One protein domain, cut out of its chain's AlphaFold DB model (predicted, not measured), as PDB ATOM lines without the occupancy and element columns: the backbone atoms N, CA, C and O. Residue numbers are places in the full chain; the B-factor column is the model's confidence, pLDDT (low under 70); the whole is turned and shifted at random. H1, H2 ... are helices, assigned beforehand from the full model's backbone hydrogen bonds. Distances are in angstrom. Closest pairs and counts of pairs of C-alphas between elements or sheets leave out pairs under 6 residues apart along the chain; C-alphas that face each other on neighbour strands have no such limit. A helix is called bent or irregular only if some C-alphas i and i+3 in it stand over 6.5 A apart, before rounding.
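This is residues 35 to 190 of the 192 residues of the protein "Putative Digeranylgeranylglyceryl phosphate synthase" of Glarea lozoyensis (strain ATCC 74030 / MF5533) (UniProt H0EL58). Four long helices, H3, H4, H5 and H6, fold back and forth in a rough row, each packed on the next; H3 and H4 open as a narrow V from their shared link. At one end of this row the short helices H2 and H7 lie side by side, while tiny H1 lies near H3, with its closest approach at Phe 39 and Thr 80, and is apart from H4. The printed part has 156 residues with seven named helices, H1 to H7 in order along the chain, and no named strand: it is all helix. It is compact, with a radius of gyration of the C-alphas of 17.3 A, yet elongated, spanning 54 by 34 by 27 A.

H5, residues 123 to 146, and H6, residues 154 to 177, are the longest helices by residues, 24 each. They form a helical hairpin and touch at a steep tilt of 41 degrees, opposite ways; their closest C-alphas, those of Ala 131 and Ser 164, are 5.0 A apart. H4, residues 101 to 115, forms a hairpin with H5 at a shallow tilt of 19 degrees, opposite ways; the closest C-alphas, of Gln 103 and Phe 136, are 5.3 A apart. H3, residues 77 to 97, forms a hairpin with H4 at a shallow tilt of 24 degrees, opposite ways. H3 touches H4 with residues 91 to 96 alone, and H4 touches H3 with residues 101 to 105 alone; the closest C-alphas, of Asn 95 and Trp 101, are 4.9 A apart. H3 is apart from H5 and H6. H2, residues 55 to 64, and H7, residues 179 to 188, touch at a shallow tilt of 26 degrees, opposite ways; the closest C-alphas, of Glu 60 and Gly 181, are 4.6 A apart. H6 and H7 meet only through their link. H1, residues 35 to 39, is close to H3 but not clearly touching, and the closest C-alphas, of Phe 39 and Thr 80, are 7.2 A apart. In H1, H2, H4 and H5 every O i to N i+4 pair is within hydrogen-bond range; in H3 15 of 17 are, in H6 14 of 20 and in H7 4 of 6.

H1 begins at C-alpha 35, (29.268, -7.215, 57.619). H5 measures 34.7 A from first to last C-alpha, H6 36.9 A, H3 29.9 A and H4 21.0 A. H6 begins at C-alpha 154, (41.324, -30.581, 39.704), and has a kink of 34 degrees near residue 169; it is only just irregular, with C-alphas 169 and 172 7.0 A apart. H3 has a kink of 28 degrees near residue 86. H7 ends at C-alpha 188, (4.811, 2.244, 39.879).

The two C-alphas farthest apart, those of Glu 149 and Ile 190, are 57.6 A apart. The printed part has no cut. The links H1 to H2, residues 40 to 54, and H2 to H3, residues 65 to 76, are long. The mean pLDDT of the printed part is 71.0; 52 residues are under 70, among them residues 35 to 58, 66 to 84 and 184 to 190.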
ATOM      1  N   ILE A  35      29.339  -8.316  56.652       50.41
ATOM      2  CA  ILE A  35      29.268  -7.215  57.619       50.41
ATOM      3  C   ILE A  35      29.586  -5.924  56.871       50.41
ATOM      4  O   ILE A  35      28.741  -5.038  56.813       50.41
ATOM      5  N   PHE A  36      30.740  -5.847  56.207       47.78
ATOM      6  CA  PHE A  36      31.111  -4.756  55.307       47.78
ATOM      7  C   PHE A  36      30.124  -4.623  54.156       47.78
ATOM      8  O   PHE A  36      29.769  -3.508  53.831       47.78
ATOM      9  N   GLY A  37      29.599  -5.720  53.618       39.28
ATOM     10  CA  GLY A  37      28.540  -5.784  52.608       39.28
ATOM     11  C   GLY A  37      27.137  -5.577  53.144       39.28
ATOM     12  O   GLY A  37      26.270  -5.205  52.375       39.28
ATOM     13  N   ALA A  38      26.864  -5.738  54.437       42.59
ATOM     14  CA  ALA A  38      25.628  -5.255  55.057       42.59
ATOM     15  C   ALA A  38      25.708  -3.744  55.300       42.59
ATOM     16  O   ALA A  38      24.693  -3.054  55.195       42.59
ATOM     17  N   PHE A  39      26.912  -3.220  55.562       44.12
ATOM     18  CA  PHE A  39      27.204  -1.791  55.473       44.12
ATOM     19  C   PHE A  39      27.230  -1.302  54.012       44.12
ATOM     20  O   PHE A  39      26.877  -0.155  53.763       44.12
ATOM     21  N   ALA A  40      27.576  -2.174  53.058       39.06
ATOM     22  CA  ALA A  40      27.726  -1.907  51.627       39.06
ATOM     23  C   ALA A  40      26.657  -2.529  50.742       39.06
ATOM     24  O   ALA A  40      26.918  -2.703  49.563       39.06
ATOM     25  N   SER A  41      25.485  -2.909  51.258       41.56
ATOM     26  CA  SER A  41      24.456  -3.558  50.435       41.56
ATOM     27  C   SER A  41      23.857  -2.490  49.537       41.56
ATOM     28  O   SER A  41      22.832  -1.880  49.837       41.56
ATOM     29  N   THR A  42      24.561  -2.228  48.447       42.50
ATOM     30  CA  THR A  42      24.319  -1.189  47.471       42.50
ATOM     31  C   THR A  42      23.301  -1.680  46.453       42.50
ATOM     32  O   THR A  42      23.573  -1.753  45.272       42.50
ATOM     33  N   LYS A  43      22.055  -1.840  46.907       41.88
ATOM     34  CA  LYS A  43      20.916  -1.291  46.140       41.88
ATOM     35  C   LYS A  43      20.748   0.225  46.402       41.88
ATOM     36  O   LYS A  43      19.683   0.804  46.196       41.88
ATOM     37  N   LEU A  44      21.791   0.857  46.947       40.25
ATOM     38  CA  LEU A  44      21.783   2.179  47.568       40.25
ATOM     39  C   LEU A  44      23.079   2.949  47.294       40.25
ATOM     40  O   LEU A  44      23.597   3.638  48.173       40.25
ATOM     41  N   ILE A  45      23.608   2.863  46.071       42.06
ATOM     42  CA  ILE A  45      24.523   3.910  45.621       42.06
ATOM     43  C   ILE A  45      23.666   5.156  45.430       42.06
ATOM     44  O   ILE A  45      23.081   5.363  44.377       42.06
ATOM     45  N   CYS A  46      23.569   5.986  46.471       41.66
ATOM     46  CA  CYS A  46      23.274   7.399  46.265       41.66
ATOM     47  C   CYS A  46      24.395   8.001  45.442       41.66
ATOM     48  O   CYS A  46      25.554   8.035  45.866       41.66
ATOM     49  N   ASN A  47      23.992   8.420  44.247       33.66
ATOM     50  CA  ASN A  47      24.770   8.808  43.083       33.66
ATOM     51  C   ASN A  47      25.423   7.669  42.311       33.66
ATOM     52  O   ASN A  47      26.607   7.377  42.438       33.66
ATOM     53  N   ASP A  48      24.695   7.126  41.369       38.22
ATOM     54  CA  ASP A  48      24.990   7.379  39.961       38.22
ATOM     55  C   ASP A  48      26.347   7.849  39.561       38.22
ATOM     56  O   ASP A  48      26.739   8.988  39.817       38.22
ATOM     57  N   LEU A  49      26.901   7.043  38.668       40.62
ATOM     58  CA  LEU A  49      27.031   7.559  37.318       40.62
ATOM     59  C   LEU A  49      25.806   7.306  36.384       40.62
ATOM     60  O   LEU A  49      25.874   7.811  35.267       40.62
ATOM     61  N   SER A  50      24.691   6.634  36.775       40.22
ATOM     62  CA  SER A  50      23.488   6.529  35.889       40.22
ATOM     63  C   SER A  50      22.060   6.153  36.404       40.22
ATOM     64  O   SER A  50      21.129   6.324  35.623       40.22
ATOM     65  N   THR A  51      21.766   5.641  37.604       38.69
ATOM     66  CA  THR A  51      20.390   5.725  38.213       38.69
ATOM     67  C   THR A  51      20.245   6.019  39.742       38.69
ATOM     68  O   THR A  51      20.514   5.149  40.577       38.69
ATOM     69  N   ILE A  52      19.901   7.277  40.111       42.00
ATOM     70  CA  ILE A  52      19.698   7.808  41.481       42.00
ATOM     71  C   ILE A  52      19.085   6.680  42.304       42.00
ATOM     72  O   ILE A  52      18.127   6.102  41.782       42.00
ATOM     73  N   PRO A  53      19.535   6.329  43.529       48.47
ATOM     74  CA  PRO A  53      18.907   5.234  44.244       48.47
ATOM     75  C   PRO A  53      17.478   5.660  44.413       48.47
ATOM     76  O   PRO A  53      17.169   6.689  45.030       48.47
ATOM     77  N   SER A  54      16.628   4.943  43.699       51.84
ATOM     78  CA  SER A  54      15.300   5.443  43.512       51.84
ATOM     79  C   SER A  54      14.695   5.457  44.911       51.84
ATOM     80  O   SER A  54      14.926   4.539  45.705       51.84
ATOM     81  N   PRO A  55      13.910   6.480  45.263       58.72
ATOM     82  CA  PRO A  55      13.105   6.439  46.480       58.72
ATOM     83  C   PRO A  55      12.383   5.085  46.635       58.72
ATOM     84  O   PRO A  55      12.160   4.611  47.744       58.72
ATOM     85  N   GLN A  56      12.109   4.422  45.509       61.19
ATOM     86  CA  GLN A  56      11.552   3.083  45.390       61.19
ATOM     87  C   GLN A  56      12.443   1.969  45.976       61.19
ATOM     88  O   GLN A  56      11.879   1.101  46.628       61.19
ATOM     89  N   SER A  57      13.779   1.970  45.832       61.91
ATOM     90  CA  SER A  57      14.633   0.915  46.424       61.91
ATOM     91  C   SER A  57      14.695   1.017  47.951       61.91
ATOM     92  O   SER A  57      14.643   0.006  48.651       61.91
ATOM     93  N   VAL A  58      14.698   2.241  48.490       67.81
ATOM     94  CA  VAL A  58      14.586   2.491  49.939       67.81
ATOM     95  C   VAL A  58      13.200   2.100  50.459       67.81
ATOM     96  O   VAL A  58      13.083   1.586  51.573       67.81
ATOM     97  N   VAL A  59      12.142   2.339  49.678       72.62
ATOM     98  CA  VAL A  59      10.765   1.936  50.016       72.62
ATOM     99  C   VAL A  59      10.602   0.412  49.960       72.62
ATOM    100  O   VAL A  59      10.035  -0.156  50.891       72.62
ATOM    101  N   GLU A  60      11.149  -0.255  48.941       72.62
ATOM    102  CA  GLU A  60      11.221  -1.720  48.825       72.62
ATOM    103  C   GLU A  60      11.931  -2.308  50.048       72.62
ATOM    104  O   GLU A  60      11.379  -3.161  50.745       72.62
ATOM    105  N   ASP A  61      13.112  -1.784  50.380       72.19
ATOM    106  CA  ASP A  61      13.877  -2.215  51.546       72.19
ATOM    107  C   ASP A  61      13.160  -1.907  52.864       72.19
ATOM    108  O   ASP A  61      13.288  -2.669  53.816       72.19
ATOM    109  N   ARG A  62      12.372  -0.833  52.957       75.62
ATOM    110  CA  ARG A  62      11.560  -0.557  54.152       75.62
ATOM    111  C   ARG A  62      10.477  -1.620  54.359       75.62
ATOM    112  O   ARG A  62      10.139  -1.904  55.505       75.62
ATOM    113  N   ILE A  63       9.955  -2.203  53.279       79.69
ATOM    114  CA  ILE A  63       8.935  -3.260  53.320       79.69
ATOM    115  C   ILE A  63       9.583  -4.624  53.581       79.69
ATOM    116  O   ILE A  63       9.178  -5.332  54.500       79.69
ATOM    117  N   ASN A  64      10.590  -4.987  52.787       76.81
ATOM    118  CA  ASN A  64      11.196  -6.317  52.813       76.81
ATOM    119  C   ASN A  64      12.250  -6.461  53.922       76.81
ATOM    120  O   ASN A  64      12.397  -7.525  54.520       76.81
ATOM    121  N   LYS A  65      13.020  -5.397  54.181       70.38
ATOM    122  CA  LYS A  65      14.254  -5.424  54.986       70.38
ATOM    123  C   LYS A  65      14.351  -4.222  55.950       70.38
ATOM    124  O   LYS A  65      15.387  -3.546  55.986       70.38
ATOM    125  N   PRO A  66      13.325  -3.955  56.790       69.38
ATOM    126  CA  PRO A  66      13.242  -2.752  57.631       69.38
ATOM    127  C   PRO A  66      14.374  -2.615  58.657       69.38
ATOM    128  O   PRO A  66      14.596  -1.534  59.198       69.38
ATOM    129  N   TRP A  67      15.097  -3.698  58.949       65.75
ATOM    130  CA  TRP A  67      16.243  -3.681  59.857       65.75
ATOM    131  C   TRP A  67      17.501  -3.043  59.248       65.75
ATOM    132  O   TRP A  67      18.422  -2.723  60.007       65.75
ATOM    133  N   ARG A  68      17.560  -2.851  57.918       62.44
ATOM    134  CA  ARG A  68      18.731  -2.286  57.227       62.44
ATOM    135  C   ARG A  68      19.082  -0.883  57.758       62.44
ATOM    136  O   ARG A  68      18.184  -0.114  58.108       62.44
ATOM    137  N   PRO A  69      20.376  -0.508  57.802       56.03
ATOM    138  CA  PRO A  69      20.810   0.777  58.360       56.03
ATOM    139  C   PRO A  69      20.171   2.009  57.700       56.03
ATOM    140  O   PRO A  69      19.803   2.947  58.408       56.03
ATOM    141  N   ILE A  70      19.994   1.990  56.373       60.69
ATOM    142  CA  ILE A  70      19.486   3.134  55.599       60.69
ATOM    143  C   ILE A  70      17.966   3.339  55.780       60.69
ATOM    144  O   ILE A  70      17.582   4.438  56.178       60.69
ATOM    145  N   PRO A  71      17.078   2.329  55.628       60.47
ATOM    146  CA  PRO A  71      15.653   2.480  55.959       60.47
ATOM    147  C   PRO A  71      15.388   2.932  57.404       60.47
ATOM    148  O   PRO A  71      14.407   3.638  57.667       60.47
ATOM    149  N   ARG A  72      16.280   2.563  58.336       66.56
ATOM    150  CA  ARG A  72      16.250   3.006  59.739       66.56
ATOM    151  C   ARG A  72      16.780   4.422  59.973       66.56
ATOM    152  O   ARG A  72      16.699   4.889  61.105       66.56
ATOM    153  N   GLY A  73      17.355   5.072  58.964       63.22
ATOM    154  CA  GLY A  73      17.971   6.394  59.093       63.22
ATOM    155  C   GLY A  73      19.227   6.416  59.972       63.22
ATOM    156  O   GLY A  73      19.607   7.476  60.452       63.22
ATOM    157  N   LYS A  74      19.869   5.262  60.213       60.34
ATOM    158  CA  LYS A  74      21.095   5.181  61.033       60.34
ATOM    159  C   LYS A  74      22.323   5.729  60.318       60.34
ATOM    160  O   LYS A  74      23.266   6.164  60.968       60.34
ATOM    161  N   ILE A  75      22.329   5.621  58.997       59.91
ATOM    162  CA  ILE A  75      23.403   6.086  58.132       59.91
ATOM    163  C   ILE A  75      22.768   6.661  56.877       59.91
ATOM    164  O   ILE A  75      21.802   6.101  56.349       59.91
ATOM    165  N   THR A  76      23.287   7.794  56.420       65.75
ATOM    166  CA  THR A  76      22.852   8.359  55.152       65.75
ATOM    167  C   THR A  76      23.519   7.631  53.995       65.75
ATOM    168  O   THR A  76      24.583   7.012  54.088       65.75
ATOM    169  N   CYS A  77      22.871   7.757  52.858       63.38
ATOM    170  CA  CYS A  77      23.395   7.420  51.556       63.38
ATOM    171  C   CYS A  77      24.829   7.941  51.301       63.38
ATOM    172  O   CYS A  77      25.724   7.171  50.951       63.38
ATOM    173  N   ASP A  78      25.078   9.230  51.554       64.12
ATOM    174  CA  ASP A  78      26.389   9.854  51.326       64.12
ATOM    175  C   ASP A  78      27.461   9.334  52.284       64.12
ATOM    176  O   ASP A  78      28.615   9.138  51.897       64.12
ATOM    177  N   GLN A  79      27.087   9.084  53.542       62.50
ATOM    178  CA  GLN A  79      27.980   8.465  54.520       62.50
ATOM    179  C   GLN A  79      28.375   7.053  54.080       62.50
ATOM    180  O   GLN A  79      29.549   6.694  54.155       62.50
ATOM    181  N   THR A  80      27.419   6.284  53.557       62.53
ATOM    182  CA  THR A  80      27.659   4.938  53.019       62.53
ATOM    183  C   THR A  80      28.601   4.988  51.816       62.53
ATOM    184  O   THR A  80      29.575   4.240  51.770       62.53
ATOM    185  N   ARG A  81      28.396   5.934  50.889       66.12
ATOM    186  CA  ARG A  81      29.294   6.154  49.744       66.12
ATOM    187  C   ARG A  81      30.723   6.468  50.188       66.12
ATOM    188  O   ARG A  81      31.667   5.855  49.698       66.12
ATOM    189  N   ARG A  82      30.896   7.408  51.124       67.38
ATOM    190  CA  ARG A  82      32.223   7.769  51.657       67.38
ATOM    191  C   ARG A  82      32.900   6.586  52.342       67.38
ATOM    192  O   ARG A  82      34.104   6.419  52.188       67.38
ATOM    193  N   LEU A  83      32.134   5.756  53.049       65.38
ATOM    194  CA  LEU A  83      32.649   4.526  53.642       65.38
ATOM    195  C   LEU A  83      33.144   3.548  52.566       65.38
ATOM    196  O   LEU A  83      34.230   3.001  52.723       65.38
ATOM    197  N   MET A  84      32.423   3.384  51.450       65.44
ATOM    198  CA  MET A  84      32.867   2.513  50.348       65.44
ATOM    199  C   MET A  84      34.181   2.951  49.721       65.44
ATOM    200  O   MET A  84      35.002   2.095  49.395       65.44
ATOM    201  N   LEU A  85      34.418   4.261  49.609       71.25
ATOM    202  CA  LEU A  85      35.690   4.794  49.109       71.25
ATOM    203  C   LEU A  85      36.889   4.363  49.964       71.25
ATOM    204  O   LEU A  85      38.010   4.368  49.470       71.25
ATOM    205  N   VAL A  86      36.661   3.988  51.224       73.44
ATOM    206  CA  VAL A  86      37.696   3.490  52.139       73.44
ATOM    207  C   VAL A  86      37.690   1.962  52.207       73.44
ATOM    208  O   VAL A  86      38.746   1.338  52.139       73.44
ATOM    209  N   VAL A  87      36.511   1.342  52.303       69.88
ATOM    210  CA  VAL A  87      36.367  -0.114  52.453       69.88
ATOM    211  C   VAL A  87      36.858  -0.855  51.214       69.88
ATOM    212  O   VAL A  87      37.586  -1.828  51.371       69.88
ATOM    213  N   VAL A  88      36.525  -0.391  50.004       75.38
ATOM    214  CA  VAL A  88      36.909  -1.077  48.757       75.38
ATOM    215  C   VAL A  88      38.435  -1.145  48.574       75.38
ATOM    216  O   VAL A  88      38.958  -2.230  48.321       75.38
ATOM    217  N   PRO A  89      39.208  -0.054  48.745       79.50
ATOM    218  CA  PRO A  89      40.668  -0.153  48.721       79.50
ATOM    219  C   PRO A  89      41.234  -1.076  49.804       79.50
ATOM    220  O   PRO A  89      42.166  -1.829  49.530       79.50
ATOM    221  N   ILE A  90      40.669  -1.055  51.018       76.75
ATOM    222  CA  ILE A  90      41.116  -1.923  52.117       76.75
ATOM    223  C   ILE A  90      40.866  -3.395  51.781       76.75
ATOM    224  O   ILE A  90      41.762  -4.217  51.957       76.75
ATOM    225  N   THR A  91      39.684  -3.751  51.276       75.81
ATOM    226  CA  THR A  91      39.375  -5.134  50.895       75.81
ATOM    227  C   THR A  91      40.262  -5.599  49.746       75.81
ATOM    228  O   THR A  91      40.751  -6.725  49.791       75.81
ATOM    229  N   LEU A  92      40.534  -4.756  48.748       78.31
ATOM    230  CA  LEU A  92      41.476  -5.080  47.671       78.31
ATOM    231  C   LEU A  92      42.906  -5.279  48.196       78.31
ATOM    232  O   LEU A  92      43.546  -6.268  47.841       78.31
ATOM    233  N   ALA A  93      43.381  -4.406  49.087       79.88
ATOM    234  CA  ALA A  93      44.697  -4.537  49.712       79.88
ATOM    235  C   ALA A  93      44.812  -5.811  50.568       79.88
ATOM    236  O   ALA A  93      45.828  -6.500  50.510       79.88
ATOM    237  N   LEU A  94      43.762  -6.167  51.314       77.81
ATOM    238  CA  LEU A  94      43.708  -7.409  52.089       77.81
ATOM    239  C   LEU A  94      43.708  -8.646  51.186       77.81
ATOM    240  O   LEU A  94      44.470  -9.572  51.438       77.81
ATOM    241  N   ASN A  95      42.909  -8.659  50.115       78.25
ATOM    242  CA  ASN A  95      42.921  -9.761  49.144       78.25
ATOM    243  C   ASN A  95      44.298  -9.913  48.485       78.25
ATOM    244  O   ASN A  95      44.747 -11.033  48.258       78.25
ATOM    245  N   TYR A  96      44.981  -8.797  48.214       85.00
ATOM    246  CA  TYR A  96      46.356  -8.810  47.726       85.00
ATOM    247  C   TYR A  96      47.328  -9.404  48.744       85.00
ATOM    248  O   TYR A  96      48.058 -10.335  48.413       85.00
ATOM    249  N   TYR A  97      47.285  -8.932  49.990       82.06
ATOM    250  CA  TYR A  97      48.138  -9.433  51.066       82.06
ATOM    251  C   TYR A  97      47.929 -10.931  51.346       82.06
ATOM    252  O   TYR A  97      48.887 -11.651  51.609       82.06
ATOM    253  N   LEU A  98      46.688 -11.411  51.245       79.56
ATOM    254  CA  LEU A  98      46.328 -12.818  51.446       79.56
ATOM    255  C   LEU A  98      46.576 -13.703  50.210       79.56
ATOM    256  O   LEU A  98      46.332 -14.903  50.267       79.56
ATOM    257  N   GLY A  99      47.035 -13.137  49.087       81.31
ATOM    258  CA  GLY A  99      47.333 -13.891  47.864       81.31
ATOM    259  C   GLY A  99      46.117 -14.264  47.001       81.31
ATOM    260  O   GLY A  99      46.277 -14.960  46.003       81.31
ATOM    261  N   ALA A 100      44.917 -13.767  47.316       83.19
ATOM    262  CA  ALA A 100      43.663 -14.036  46.593       83.19
ATOM    263  C   ALA A 100      43.204 -12.857  45.712       83.19
ATOM    264  O   ALA A 100      42.011 -12.614  45.514       83.19
ATOM    265  N   TRP A 101      44.149 -12.070  45.197       82.81
ATOM    266  CA  TRP A 101      43.859 -10.822  44.483       82.81
ATOM    267  C   TRP A 101      43.032 -11.018  43.204       82.81
ATOM    268  O   TRP A 101      42.168 -10.190  42.919       82.81
ATOM    269  N   ASN A 102      43.239 -12.118  42.471       88.44
ATOM    270  CA  ASN A 102      42.473 -12.441  41.262       88.44
ATOM    271  C   ASN A 102      40.979 -12.591  41.571       88.44
ATOM    272  O   ASN A 102      40.133 -11.970  40.928       88.44
ATOM    273  N   GLN A 103      40.661 -13.388  42.591       86.38
ATOM    274  CA  GLN A 103      39.295 -13.608  43.049       86.38
ATOM    275  C   GLN A 103      38.713 -12.324  43.645       86.38
ATOM    276  O   GLN A 103      37.579 -11.963  43.336       86.38
ATOM    277  N   GLY A 104      39.511 -11.591  44.427       79.81
ATOM    278  CA  GLY A 104      39.128 -10.305  45.000       79.81
ATOM    279  C   GLY A 104      38.693  -9.292  43.939       79.81
ATOM    280  O   GLY A 104      37.604  -8.729  44.050       79.81
ATOM    281  N   ILE A 105      39.489  -9.084  42.885       86.81
ATOM    282  CA  ILE A 105      39.140  -8.168  41.787       86.81
ATOM    283  C   ILE A 105      37.887  -8.654  41.050       86.81
ATOM    284  O   ILE A 105      36.975  -7.858  40.821       86.81
ATOM    285  N   ALA A 106      37.805  -9.948  40.723       88.00
ATOM    286  CA  ALA A 106      36.650 -10.514  40.028       88.00
ATOM    287  C   ALA A 106      35.339 -10.284  40.801       88.00
ATOM    288  O   ALA A 106      34.351  -9.846  40.215       88.00
ATOM    289  N   ILE A 107      35.338 -10.493  42.121       83.69
ATOM    290  CA  ILE A 107      34.163 -10.259  42.976       83.69
ATOM    291  C   ILE A 107      33.761  -8.779  42.981       83.69
ATOM    292  O   ILE A 107      32.568  -8.481  42.913       83.69
ATOM    293  N   HIS A 108      34.713  -7.841  43.020       80.94
ATOM    294  CA  HIS A 108      34.388  -6.411  42.953       80.94
ATOM    295  C   HIS A 108      33.792  -6.028  41.591       80.94
ATOM    296  O   HIS A 108      32.800  -5.302  41.553       80.94
ATOM    297  N   ILE A 109      34.329  -6.561  40.487       84.38
ATOM    298  CA  ILE A 109      33.768  -6.354  39.141       84.38
ATOM    299  C   ILE A 109      32.346  -6.910  39.055       84.38
ATOM    300  O   ILE A 109      31.454  -6.229  38.559       84.38
ATOM    301  N   LEU A 110      32.107  -8.121  39.561       82.81
ATOM    302  CA  LEU A 110      30.775  -8.732  39.568       82.81
ATOM    303  C   LEU A 110      29.800  -7.969  40.466       82.81
ATOM    304  O   LEU A 110      28.635  -7.826  40.112       82.81
ATOM    305  N   THR A 111      30.272  -7.434  41.593       78.88
ATOM    306  CA  THR A 111      29.473  -6.584  42.489       78.88
ATOM    307  C   THR A 111      29.072  -5.282  41.798       78.88
ATOM    308  O   THR A 111      27.926  -4.858  41.920       78.88
ATOM    309  N   TRP A 112      29.989  -4.673  41.046       77.31
ATOM    310  CA  TRP A 112      29.710  -3.496  40.227       77.31
ATOM    311  C   TRP A 112      28.740  -3.817  39.079       77.31
ATOM    312  O   TRP A 112      27.746  -3.126  38.893       77.31
ATOM    313  N   LEU A 113      28.945  -4.925  38.362       81.00
ATOM    314  CA  LEU A 113      28.028  -5.386  37.313       81.00
ATOM    315  C   LEU A 113      26.615  -5.652  37.862       81.00
ATOM    316  O   LEU A 113      25.619  -5.288  37.239       81.00
ATOM    317  N   TYR A 114      26.530  -6.282  39.034       76.81
ATOM    318  CA  TYR A 114      25.273  -6.604  39.699       76.81
ATOM    319  C   TYR A 114      24.511  -5.347  40.139       76.81
ATOM    320  O   TYR A 114      23.306  -5.257  39.903       76.81
ATOM    321  N   ASN A 115      25.202  -4.391  40.768       71.00
ATOM    322  CA  ASN A 115      24.569  -3.230  41.395       71.00
ATOM    323  C   ASN A 115      24.493  -2.004  40.474       71.00
ATOM    324  O   ASN A 115      23.429  -1.409  40.349       71.00
ATOM    325  N   ASP A 116      25.601  -1.615  39.842       69.12
ATOM    326  CA  ASP A 116      25.737  -0.347  39.113       69.12
ATOM    327  C   ASP A 116      25.328  -0.459  37.642       69.12
ATOM    328  O   ASP A 116      24.810   0.495  37.066       69.12
ATOM    329  N   LEU A 117      25.557  -1.620  37.021       74.56
ATOM    330  CA  LEU A 117      25.157  -1.875  35.631       74.56
ATOM    331  C   LEU A 117      23.777  -2.537  35.510       74.56
ATOM    332  O   LEU A 117      23.376  -2.924  34.414       74.56
ATOM    333  N   GLY A 118      23.053  -2.691  36.622       70.75
ATOM    334  CA  GLY A 118      21.698  -3.243  36.625       70.75
ATOM    335  C   GLY A 118      21.619  -4.751  36.374       70.75
ATOM    336  O   GLY A 118      20.528  -5.275  36.157       70.75
ATOM    337  N   GLY A 119      22.732  -5.494  36.444       76.06
ATOM    338  CA  GLY A 119      22.722  -6.952  36.277       76.06
ATOM    339  C   GLY A 119      21.822  -7.682  37.284       76.06
ATOM    340  O   GLY A 119      21.356  -8.783  37.004       76.06
ATOM    341  N   GLY A 120      21.542  -7.068  38.438       80.00
ATOM    342  CA  GLY A 120      20.619  -7.583  39.449       80.00
ATOM    343  C   GLY A 120      19.126  -7.446  39.121       80.00
ATOM    344  O   GLY A 120      18.305  -8.096  39.779       80.00
ATOM    345  N   ASP A 121      18.760  -6.622  38.135       79.00
ATOM    346  CA  ASP A 121      17.361  -6.398  37.751       79.00
ATOM    347  C   ASP A 121      16.819  -7.493  36.823       79.00
ATOM    348  O   ASP A 121      15.638  -7.836  36.894       79.00
ATOM    349  N   GLU A 122      17.691  -8.095  36.014       80.56
ATOM    350  CA  GLU A 122      17.361  -9.204  35.123       80.56
ATOM    351  C   GLU A 122      17.514 -10.543  35.849       80.56
ATOM    352  O   GLU A 122      18.614 -10.907  36.256       80.56
ATOM    353  N   VAL A 123      16.428 -11.315  35.987       82.50
ATOM    354  CA  VAL A 123      16.405 -12.541  36.815       82.50
ATOM    355  C   VAL A 123      17.507 -13.521  36.407       82.50
ATOM    356  O   VAL A 123      18.288 -13.954  37.243       82.50
ATOM    357  N   PHE A 124      17.622 -13.844  35.118       86.44
ATOM    358  CA  PHE A 124      18.629 -14.805  34.658       86.44
ATOM    359  C   PHE A 124      20.067 -14.297  34.859       86.44
ATOM    360  O   PHE A 124      20.940 -15.052  35.286       86.44
ATOM    361  N   VAL A 125      20.308 -13.015  34.574       86.69
ATOM    362  CA  VAL A 125      21.633 -12.391  34.691       86.69
ATOM    363  C   VAL A 125      22.048 -12.298  36.156       86.69
ATOM    364  O   VAL A 125      23.179 -12.647  36.487       86.69
ATOM    365  N   ARG A 126      21.122 -11.926  37.044       84.19
ATOM    366  CA  ARG A 126      21.314 -11.924  38.494       84.19
ATOM    367  C   ARG A 126      21.793 -13.277  38.993       84.19
ATOM    368  O   ARG A 126      22.835 -13.338  39.643       84.19
ATOM    369  N   GLU A 127      21.042 -14.339  38.709       87.62
ATOM    370  CA  GLU A 127      21.366 -15.664  39.245       87.62
ATOM    371  C   GLU A 127      22.725 -16.147  38.725       87.62
ATOM    372  O   GLU A 127      23.516 -16.718  39.478       87.62
ATOM    373  N   LEU A 128      23.041 -15.844  37.460       92.75
ATOM    374  CA  LEU A 128      24.340 -16.152  36.872       92.75
ATOM    375  C   LEU A 128      25.480 -15.383  37.554       92.75
ATOM    376  O   LEU A 128      26.491 -15.986  37.917       92.75
ATOM    377  N   ILE A 129      25.321 -14.074  37.770       86.75
ATOM    378  CA  ILE A 129      26.321 -13.247  38.458       86.75
ATOM    379  C   ILE A 129      26.543 -13.748  39.888       86.75
ATOM    380  O   ILE A 129      27.693 -13.908  40.299       86.75
ATOM    381  N   ILE A 130      25.469 -14.032  40.633       85.75
ATOM    382  CA  ILE A 130      25.556 -14.527  42.011       85.75
ATOM    383  C   ILE A 130      26.288 -15.872  42.049       85.75
ATOM    384  O   ILE A 130      27.214 -16.038  42.844       85.75
ATOM    385  N   ALA A 131      25.930 -16.814  41.176       89.44
ATOM    386  CA  ALA A 131      26.576 -18.122  41.121       89.44
ATOM    387  C   ALA A 131      28.081 -18.017  40.829       89.44
ATOM    388  O   ALA A 131      28.889 -18.643  41.517       89.44
ATOM    389  N   ILE A 132      28.470 -17.188  39.854       92.75
ATOM    390  CA  ILE A 132      29.880 -16.956  39.513       92.75
ATOM    391  C   ILE A 132      30.615 -16.281  40.681       92.75
ATOM    392  O   ILE A 132      31.725 -16.691  41.023       92.75
ATOM    393  N   ALA A 133      30.003 -15.285  41.327       85.94
ATOM    394  CA  ALA A 133      30.597 -14.593  42.469       85.94
ATOM    395  C   ALA A 133      30.871 -15.556  43.633       85.94
ATOM    396  O   ALA A 133      31.972 -15.552  44.183       85.94
ATOM    397  N   TYR A 134      29.922 -16.438  43.963       83.12
ATOM    398  CA  TYR A 134      30.139 -17.482  44.967       83.12
ATOM    399  C   TYR A 134      31.223 -18.490  44.560       83.12
ATOM    400  O   TYR A 134      31.986 -18.940  45.415       83.12
ATOM    401  N   GLY A 135      31.344 -18.806  43.268       85.62
ATOM    402  CA  GLY A 135      32.459 -19.594  42.743       85.62
ATOM    403  C   GLY A 135      33.816 -18.940  43.021       85.62
ATOM    404  O   GLY A 135      34.731 -19.603  43.513       85.62
ATOM    405  N   PHE A 136      33.937 -17.629  42.795       85.81
ATOM    406  CA  PHE A 136      35.147 -16.877  43.140       85.81
ATOM    407  C   PHE A 136      35.392 -16.799  44.649       85.81
ATOM    408  O   PHE A 136      36.543 -16.924  45.062       85.81
ATOM    409  N   PHE A 137      34.350 -16.665  45.477       80.94
ATOM    410  CA  PHE A 137      34.492 -16.717  46.938       80.94
ATOM    411  C   PHE A 137      35.070 -18.056  47.406       80.94
ATOM    412  O   PHE A 137      36.052 -18.076  48.148       80.94
ATOM    413  N   ASN A 138      34.514 -19.171  46.928       80.00
ATOM    414  CA  ASN A 138      34.987 -20.508  47.291       80.00
ATOM    415  C   ASN A 138      36.407 -20.770  46.769       80.00
ATOM    416  O   ASN A 138      37.264 -21.247  47.509       80.00
ATOM    417  N   SER A 139      36.695 -20.392  45.519       80.81
ATOM    418  CA  SER A 139      38.046 -20.496  44.953       80.81
ATOM    419  C   SER A 139      39.061 -19.641  45.719       80.81
ATOM    420  O   SER A 139      40.188 -20.088  45.940       80.81
ATOM    421  N   GLY A 140      38.680 -18.434  46.144       81.44
ATOM    422  CA  GLY A 140      39.525 -17.539  46.935       81.44
ATOM    423  C   GLY A 140      39.837 -18.125  48.308       81.44
ATOM    424  O   GLY A 140      41.005 -18.193  48.682       81.44
ATOM    425  N   SER A 141      38.818 -18.640  49.004       76.81
ATOM    426  CA  SER A 141      38.967 -19.354  50.280       76.81
ATOM    427  C   SER A 141      39.957 -20.515  50.163       76.81
ATOM    428  O   SER A 141      40.941 -20.579  50.898       76.81
ATOM    429  N   LEU A 142      39.764 -21.385  49.166       73.00
ATOM    430  CA  LEU A 142      40.650 -22.525  48.933       73.00
ATOM    431  C   LEU A 142      42.077 -22.093  48.565       73.00
ATOM    432  O   LEU A 142      43.030 -22.726  49.003       73.00
ATOM    433  N   THR A 143      42.239 -21.012  47.797       77.75
ATOM    434  CA  THR A 143      43.567 -20.467  47.447       77.75
ATOM    435  C   THR A 143      44.317 -20.004  48.697       77.75
ATOM    436  O   THR A 143      45.498 -20.298  48.850       77.75
ATOM    437  N   ILE A 144      43.626 -19.334  49.623       77.25
ATOM    438  CA  ILE A 144      44.213 -18.893  50.895       77.25
ATOM    439  C   ILE A 144      44.557 -20.099  51.776       77.25
ATOM    440  O   ILE A 144      45.641 -20.143  52.352       77.25
ATOM    441  N   ALA A 145      43.661 -21.088  51.861       75.31
ATOM    442  CA  ALA A 145      43.850 -22.277  52.693       75.31
ATOM    443  C   ALA A 145      45.014 -23.162  52.219       75.31
ATOM    444  O   ALA A 145      45.750 -23.718  53.031       75.31
ATOM    445  N   VAL A 146      45.182 -23.290  50.901       73.00
ATOM    446  CA  VAL A 146      46.249 -24.081  50.275       73.00
ATOM    447  C   VAL A 146      47.604 -23.361  50.342       73.00
ATOM    448  O   VAL A 146      48.644 -24.014  50.421       73.00
ATOM    449  N   GLY A 147      47.598 -22.027  50.374       70.50
ATOM    450  CA  GLY A 147      48.799 -21.203  50.479       70.50
ATOM    451  C   GLY A 147      49.474 -20.912  49.129       70.50
ATOM    452  O   GLY A 147      49.129 -21.497  48.103       70.50
ATOM    453  N   PRO A 148      50.457 -19.994  49.105       70.12
ATOM    454  CA  PRO A 148      50.979 -19.396  47.871       70.12
ATOM    455  C   PRO A 148      51.794 -20.350  46.986       70.12
ATOM    456  O   PRO A 148      51.955 -20.086  45.798       70.12
ATOM    457  N   GLU A 149      52.318 -21.448  47.539       71.62
ATOM    458  CA  GLU A 149      53.160 -22.398  46.797       71.62
ATOM    459  C   GLU A 149      52.371 -23.526  46.124       71.62
ATOM    460  O   GLU A 149      52.940 -24.339  45.396       71.62
ATOM    461  N   CYS A 150      51.064 -23.609  46.366       71.00
ATOM    462  CA  CYS A 150      50.240 -24.713  45.902       71.00
ATOM    463  C   CYS A 150      49.042 -24.201  45.093       71.00
ATOM    464  O   CYS A 150      48.428 -23.183  45.402       71.00
ATOM    465  N   SER A 151      48.711 -24.917  44.019       76.44
ATOM    466  CA  SER A 151      47.578 -24.597  43.151       76.44
ATOM    467  C   SER A 151      46.355 -25.446  43.494       76.44
ATOM    468  O   SER A 151      46.451 -26.521  44.092       76.44
ATOM    469  N   LEU A 152      45.174 -24.963  43.098       72.19
ATOM    470  CA  LEU A 152      43.933 -25.710  43.270       72.19
ATOM    471  C   LEU A 152      43.993 -27.022  42.487       72.19
ATOM    472  O   LEU A 152      44.197 -27.036  41.272       72.19
ATOM    473  N   SER A 153      43.756 -28.130  43.187       79.25
ATOM    474  CA  SER A 153      43.631 -29.437  42.548       79.25
ATOM    475  C   SER A 153      42.426 -29.468  41.599       79.25
ATOM    476  O   SER A 153      41.431 -28.767  41.802       79.25
ATOM    477  N   ALA A 154      42.466 -30.351  40.595       78.62
ATOM    478  CA  ALA A 154      41.324 -30.581  39.704       78.62
ATOM    479  C   ALA A 154      40.039 -30.919  40.485       78.62
ATOM    480  O   ALA A 154      38.941 -30.520  40.095       78.62
ATOM    481  N   LEU A 155      40.179 -31.600  41.627       75.06
ATOM    482  CA  LEU A 155      39.070 -31.910  42.520       75.06
ATOM    483  C   LEU A 155      38.498 -30.644  43.182       75.06
ATOM    484  O   LEU A 155      37.282 -30.474  43.195       75.06
ATOM    485  N   GLY A 156      39.350 -29.734  43.670       73.12
ATOM    486  CA  GLY A 156      38.920 -28.456  44.257       73.12
ATOM    487  C   GLY A 156      38.201 -27.549  43.252       73.12
ATOM    488  O   GLY A 156      37.168 -26.958  43.569       73.12
ATOM    489  N   ILE A 157      38.682 -27.509  42.005       80.00
ATOM    490  CA  ILE A 157      38.005 -26.802  40.907       80.00
ATOM    491  C   ILE A 157      36.640 -27.441  40.619       80.00
ATOM    492  O   ILE A 157      35.635 -26.737  40.535       80.00
ATOM    493  N   THR A 158      36.581 -28.773  40.530       78.94
ATOM    494  CA  THR A 158      35.327 -29.508  40.289       78.94
ATOM    495  C   THR A 158      34.286 -29.199  41.364       78.94
ATOM    496  O   THR A 158      33.146 -28.873  41.040       78.94
ATOM    497  N   TRP A 159      34.674 -29.225  42.641       79.62
ATOM    498  CA  TRP A 159      33.771 -28.885  43.743       79.62
ATOM    499  C   TRP A 159      33.320 -27.427  43.719       79.62
ATOM    500  O   TRP A 159      32.142 -27.158  43.940       79.62
ATOM    501  N   THR A 160      34.208 -26.497  43.366       80.00
ATOM    502  CA  THR A 160      33.847 -25.081  43.195       80.00
ATOM    503  C   THR A 160      32.754 -24.910  42.134       80.00
ATOM    504  O   THR A 160      31.787 -24.177  42.353       80.00
ATOM    505  N   ILE A 161      32.855 -25.633  41.012       83.94
ATOM    506  CA  ILE A 161      31.847 -25.621  39.940       83.94
ATOM    507  C   ILE A 161      30.530 -26.240  40.422       83.94
ATOM    508  O   ILE A 161      29.471 -25.652  40.206       83.94
ATOM    509  N   ILE A 162      30.584 -27.387  41.108       78.50
ATOM    510  CA  ILE A 162      29.389 -28.053  41.653       78.50
ATOM    511  C   ILE A 162      28.644 -27.117  42.610       78.50
ATOM    512  O   ILE A 162      27.440 -26.922  42.453       78.50
ATOM    513  N   VAL A 163      29.347 -26.497  43.563       81.06
ATOM    514  CA  VAL A 163      28.733 -25.577  44.532       81.06
ATOM    515  C   VAL A 163      28.145 -24.351  43.831       81.06
ATOM    516  O   VAL A 163      27.020 -23.962  44.135       81.06
ATOM    517  N   SER A 164      28.845 -23.787  42.842       83.31
ATOM    518  CA  SER A 164      28.316 -22.680  42.028       83.31
ATOM    519  C   SER A 164      27.024 -23.074  41.299       83.31
ATOM    520  O   SER A 164      26.067 -22.304  41.276       83.31
ATOM    521  N   GLY A 165      26.956 -24.294  40.755       84.38
ATOM    522  CA  GLY A 165      25.755 -24.832  40.111       84.38
ATOM    523  C   GLY A 165      24.588 -25.044  41.081       84.38
ATOM    524  O   GLY A 165      23.441 -24.735  40.756       84.38
ATOM    525  N   VAL A 166      24.867 -25.509  42.303       85.62
ATOM    526  CA  VAL A 166      23.850 -25.590  43.364       85.62
ATOM    527  C   VAL A 166      23.305 -24.199  43.677       85.62
ATOM    528  O   VAL A 166      22.094 -24.019  43.731       85.62
ATOM    529  N   ILE A 167      24.166 -23.191  43.817       83.38
ATOM    530  CA  ILE A 167      23.734 -21.814  44.092       83.38
ATOM    531  C   ILE A 167      22.876 -21.275  42.944       83.38
ATOM    532  O   ILE A 167      21.770 -20.805  43.195       83.38
ATOM    533  N   LEU A 168      23.306 -21.451  41.691       87.25
ATOM    534  CA  LEU A 168      22.554 -21.031  40.499       87.25
ATOM    535  C   LEU A 168      21.117 -21.582  40.455       87.25
ATOM    536  O   LEU A 168      20.217 -20.945  39.915       87.25
ATOM    537  N   THR A 169      20.903 -22.782  40.995       87.25
ATOM    538  CA  THR A 169      19.608 -23.486  40.954       87.25
ATOM    539  C   THR A 169      18.775 -23.341  42.226       87.25
ATOM    540  O   THR A 169      17.618 -23.759  42.243       87.25
ATOM    541  N   THR A 170      19.345 -22.789  43.300       84.69
ATOM    542  CA  THR A 170      18.678 -22.696  44.610       84.69
ATOM    543  C   THR A 170      18.466 -21.263  45.073       84.69
ATOM    544  O   THR A 170      17.559 -21.004  45.866       84.69
ATOM    545  N   MET A 171      19.263 -20.315  44.575       80.25
ATOM    546  CA  MET A 171      19.229 -18.927  45.022       80.25
ATOM    547  C   MET A 171      17.883 -18.246  44.728       80.25
ATOM    548  O   MET A 171      17.449 -17.425  45.539       80.25
ATOM    549  N   GLN A 172      17.138 -18.686  43.701       80.12
ATOM    550  CA  GLN A 172      15.799 -18.155  43.397       80.12
ATOM    551  C   GLN A 172      14.807 -18.313  44.559       80.12
ATOM    552  O   GLN A 172      13.865 -17.530  44.690       80.12
ATOM    553  N   VAL A 173      14.998 -19.308  45.435       82.75
ATOM    554  CA  VAL A 173      14.137 -19.509  46.613       82.75
ATOM    555  C   VAL A 173      14.196 -18.300  47.552       82.75
ATOM    556  O   VAL A 173      13.221 -18.010  48.247       82.75
ATOM    557  N   GLN A 174      15.309 -17.559  47.561       72.88
ATOM    558  CA  GLN A 174      15.454 -16.382  48.411       72.88
ATOM    559  C   GLN A 174      14.495 -15.254  48.033       72.88
ATOM    560  O   GLN A 174      14.076 -14.531  48.934       72.88
ATOM    561  N   ASP A 175      14.091 -15.138  46.769       76.38
ATOM    562  CA  ASP A 175      13.194 -14.073  46.303       76.38
ATOM    563  C   ASP A 175      11.757 -14.246  46.817       76.38
ATOM    564  O   ASP A 175      10.985 -13.290  46.887       76.38
ATOM    565  N   LEU A 176      11.387 -15.447  47.284       80.25
ATOM    566  CA  LEU A 176      10.066 -15.691  47.869       80.25
ATOM    567  C   LEU A 176       9.783 -14.796  49.088       80.25
ATOM    568  O   LEU A 176       8.623 -14.473  49.349       80.25
ATOM    569  N   LYS A 177      10.824 -14.361  49.812       74.56
ATOM    570  CA  LYS A 177      10.684 -13.458  50.967       74.56
ATOM    571  C   LYS A 177      10.431 -12.002  50.562       74.56
ATOM    572  O   LYS A 177       9.812 -11.264  51.326       74.56
ATOM    573  N   ASP A 178      10.862 -11.617  49.363       75.31
ATOM    574  CA  ASP A 178      10.886 -10.230  48.891       75.31
ATOM    575  C   ASP A 178       9.644  -9.874  48.032       75.31
ATOM    576  O   ASP A 178       9.446  -8.716  47.655       75.31
ATOM    577  N   GLN A 179       8.712 -10.825  47.847       80.12
ATOM    578  CA  GLN A 179       7.491 -10.666  47.038       80.12
ATOM    579  C   GLN A 179       6.637  -9.435  47.386       80.12
ATOM    580  O   GLN A 179       5.948  -8.901  46.516       80.12
ATOM    581  N   LYS A 180       6.595  -9.016  48.659       79.56
ATOM    582  CA  LYS A 180       5.772  -7.870  49.082       79.56
ATOM    583  C   LYS A 180       6.334  -6.556  48.541       79.56
ATOM    584  O   LYS A 180       5.572  -5.799  47.949       79.56
ATOM    585  N   GLY A 181       7.636  -6.314  48.697       73.88
ATOM    586  CA  GLY A 181       8.308  -5.147  48.121       73.88
ATOM    587  C   GLY A 181       8.373  -5.197  46.591       73.88
ATOM    588  O   GLY A 181       8.136  -4.179  45.942       73.88
ATOM    589  N   ASP A 182       8.553  -6.384  46.000       72.44
ATOM    590  CA  ASP A 182       8.590  -6.550  44.538       72.44
ATOM    591  C   ASP A 182       7.257  -6.185  43.867       72.44
ATOM    592  O   ASP A 182       7.222  -5.623  42.768       72.44
ATOM    593  N   LYS A 183       6.129  -6.466  44.535       74.06
ATOM    594  CA  LYS A 183       4.798  -6.055  44.059       74.06
ATOM    595  C   LYS A 183       4.655  -4.535  44.023       74.06
ATOM    596  O   LYS A 183       4.043  -4.014  43.093       74.06
ATOM    597  N   THR A 184       5.245  -3.818  44.977       66.75
ATOM    598  CA  THR A 184       5.219  -2.349  45.007       66.75
ATOM    599  C   THR A 184       5.980  -1.747  43.818       66.75
ATOM    600  O   THR A 184       5.511  -0.767  43.246       66.75
ATOM    601  N   ARG A 185       7.071  -2.385  43.362       60.69
ATOM    602  CA  ARG A 185       7.832  -1.976  42.162       60.69
ATOM    603  C   ARG A 185       7.001  -2.067  40.874       60.69
ATOM    604  O   ARG A 185       7.056  -1.165  40.042       60.69
ATOM    605  N   LYS A 186       6.189  -3.122  40.720       53.56
ATOM    606  CA  LYS A 186       5.334  -3.320  39.529       53.56
ATOM    607  C   LYS A 186       4.191  -2.304  39.427       53.56
ATOM    608  O   LYS A 186       3.827  -1.928  38.321       53.56
ATOM    609  N   HIS A 187       3.653  -1.831  40.551       46.56
ATOM    610  CA  HIS A 187       2.575  -0.835  40.552       46.56
ATOM    611  C   HIS A 187       3.025   0.560  40.092       46.56
ATOM    612  O   HIS A 187       2.219   1.301  39.538       46.56
ATOM    613  N   THR A 188       4.297   0.924  40.280       44.81
ATOM    614  CA  THR A 188       4.811   2.244  39.879       44.81
ATOM    615  C   THR A 188       5.101   2.350  38.376       44.81
ATOM    616  O   THR A 188       5.026   3.442  37.829       44.81
ATOM    617  N   LEU A 189       5.360   1.233  37.687       42.91
ATOM    618  CA  LEU A 189       5.593   1.209  36.233       42.91
ATOM    619  C   LEU A 189       4.305   1.281  35.392       42.91
ATOM    620  O   LEU A 189       4.384   1.518  34.198       42.91
ATOM    621  N   ILE A 190       3.131   1.064  35.995       38.88
ATOM    622  CA  ILE A 190       1.828   1.079  35.296       38.88
ATOM    623  C   ILE A 190       1.191   2.483  35.323       38.88
ATOM    624  O   ILE A 190       0.203   2.736  34.642       38.88
TER     625      ILE A 190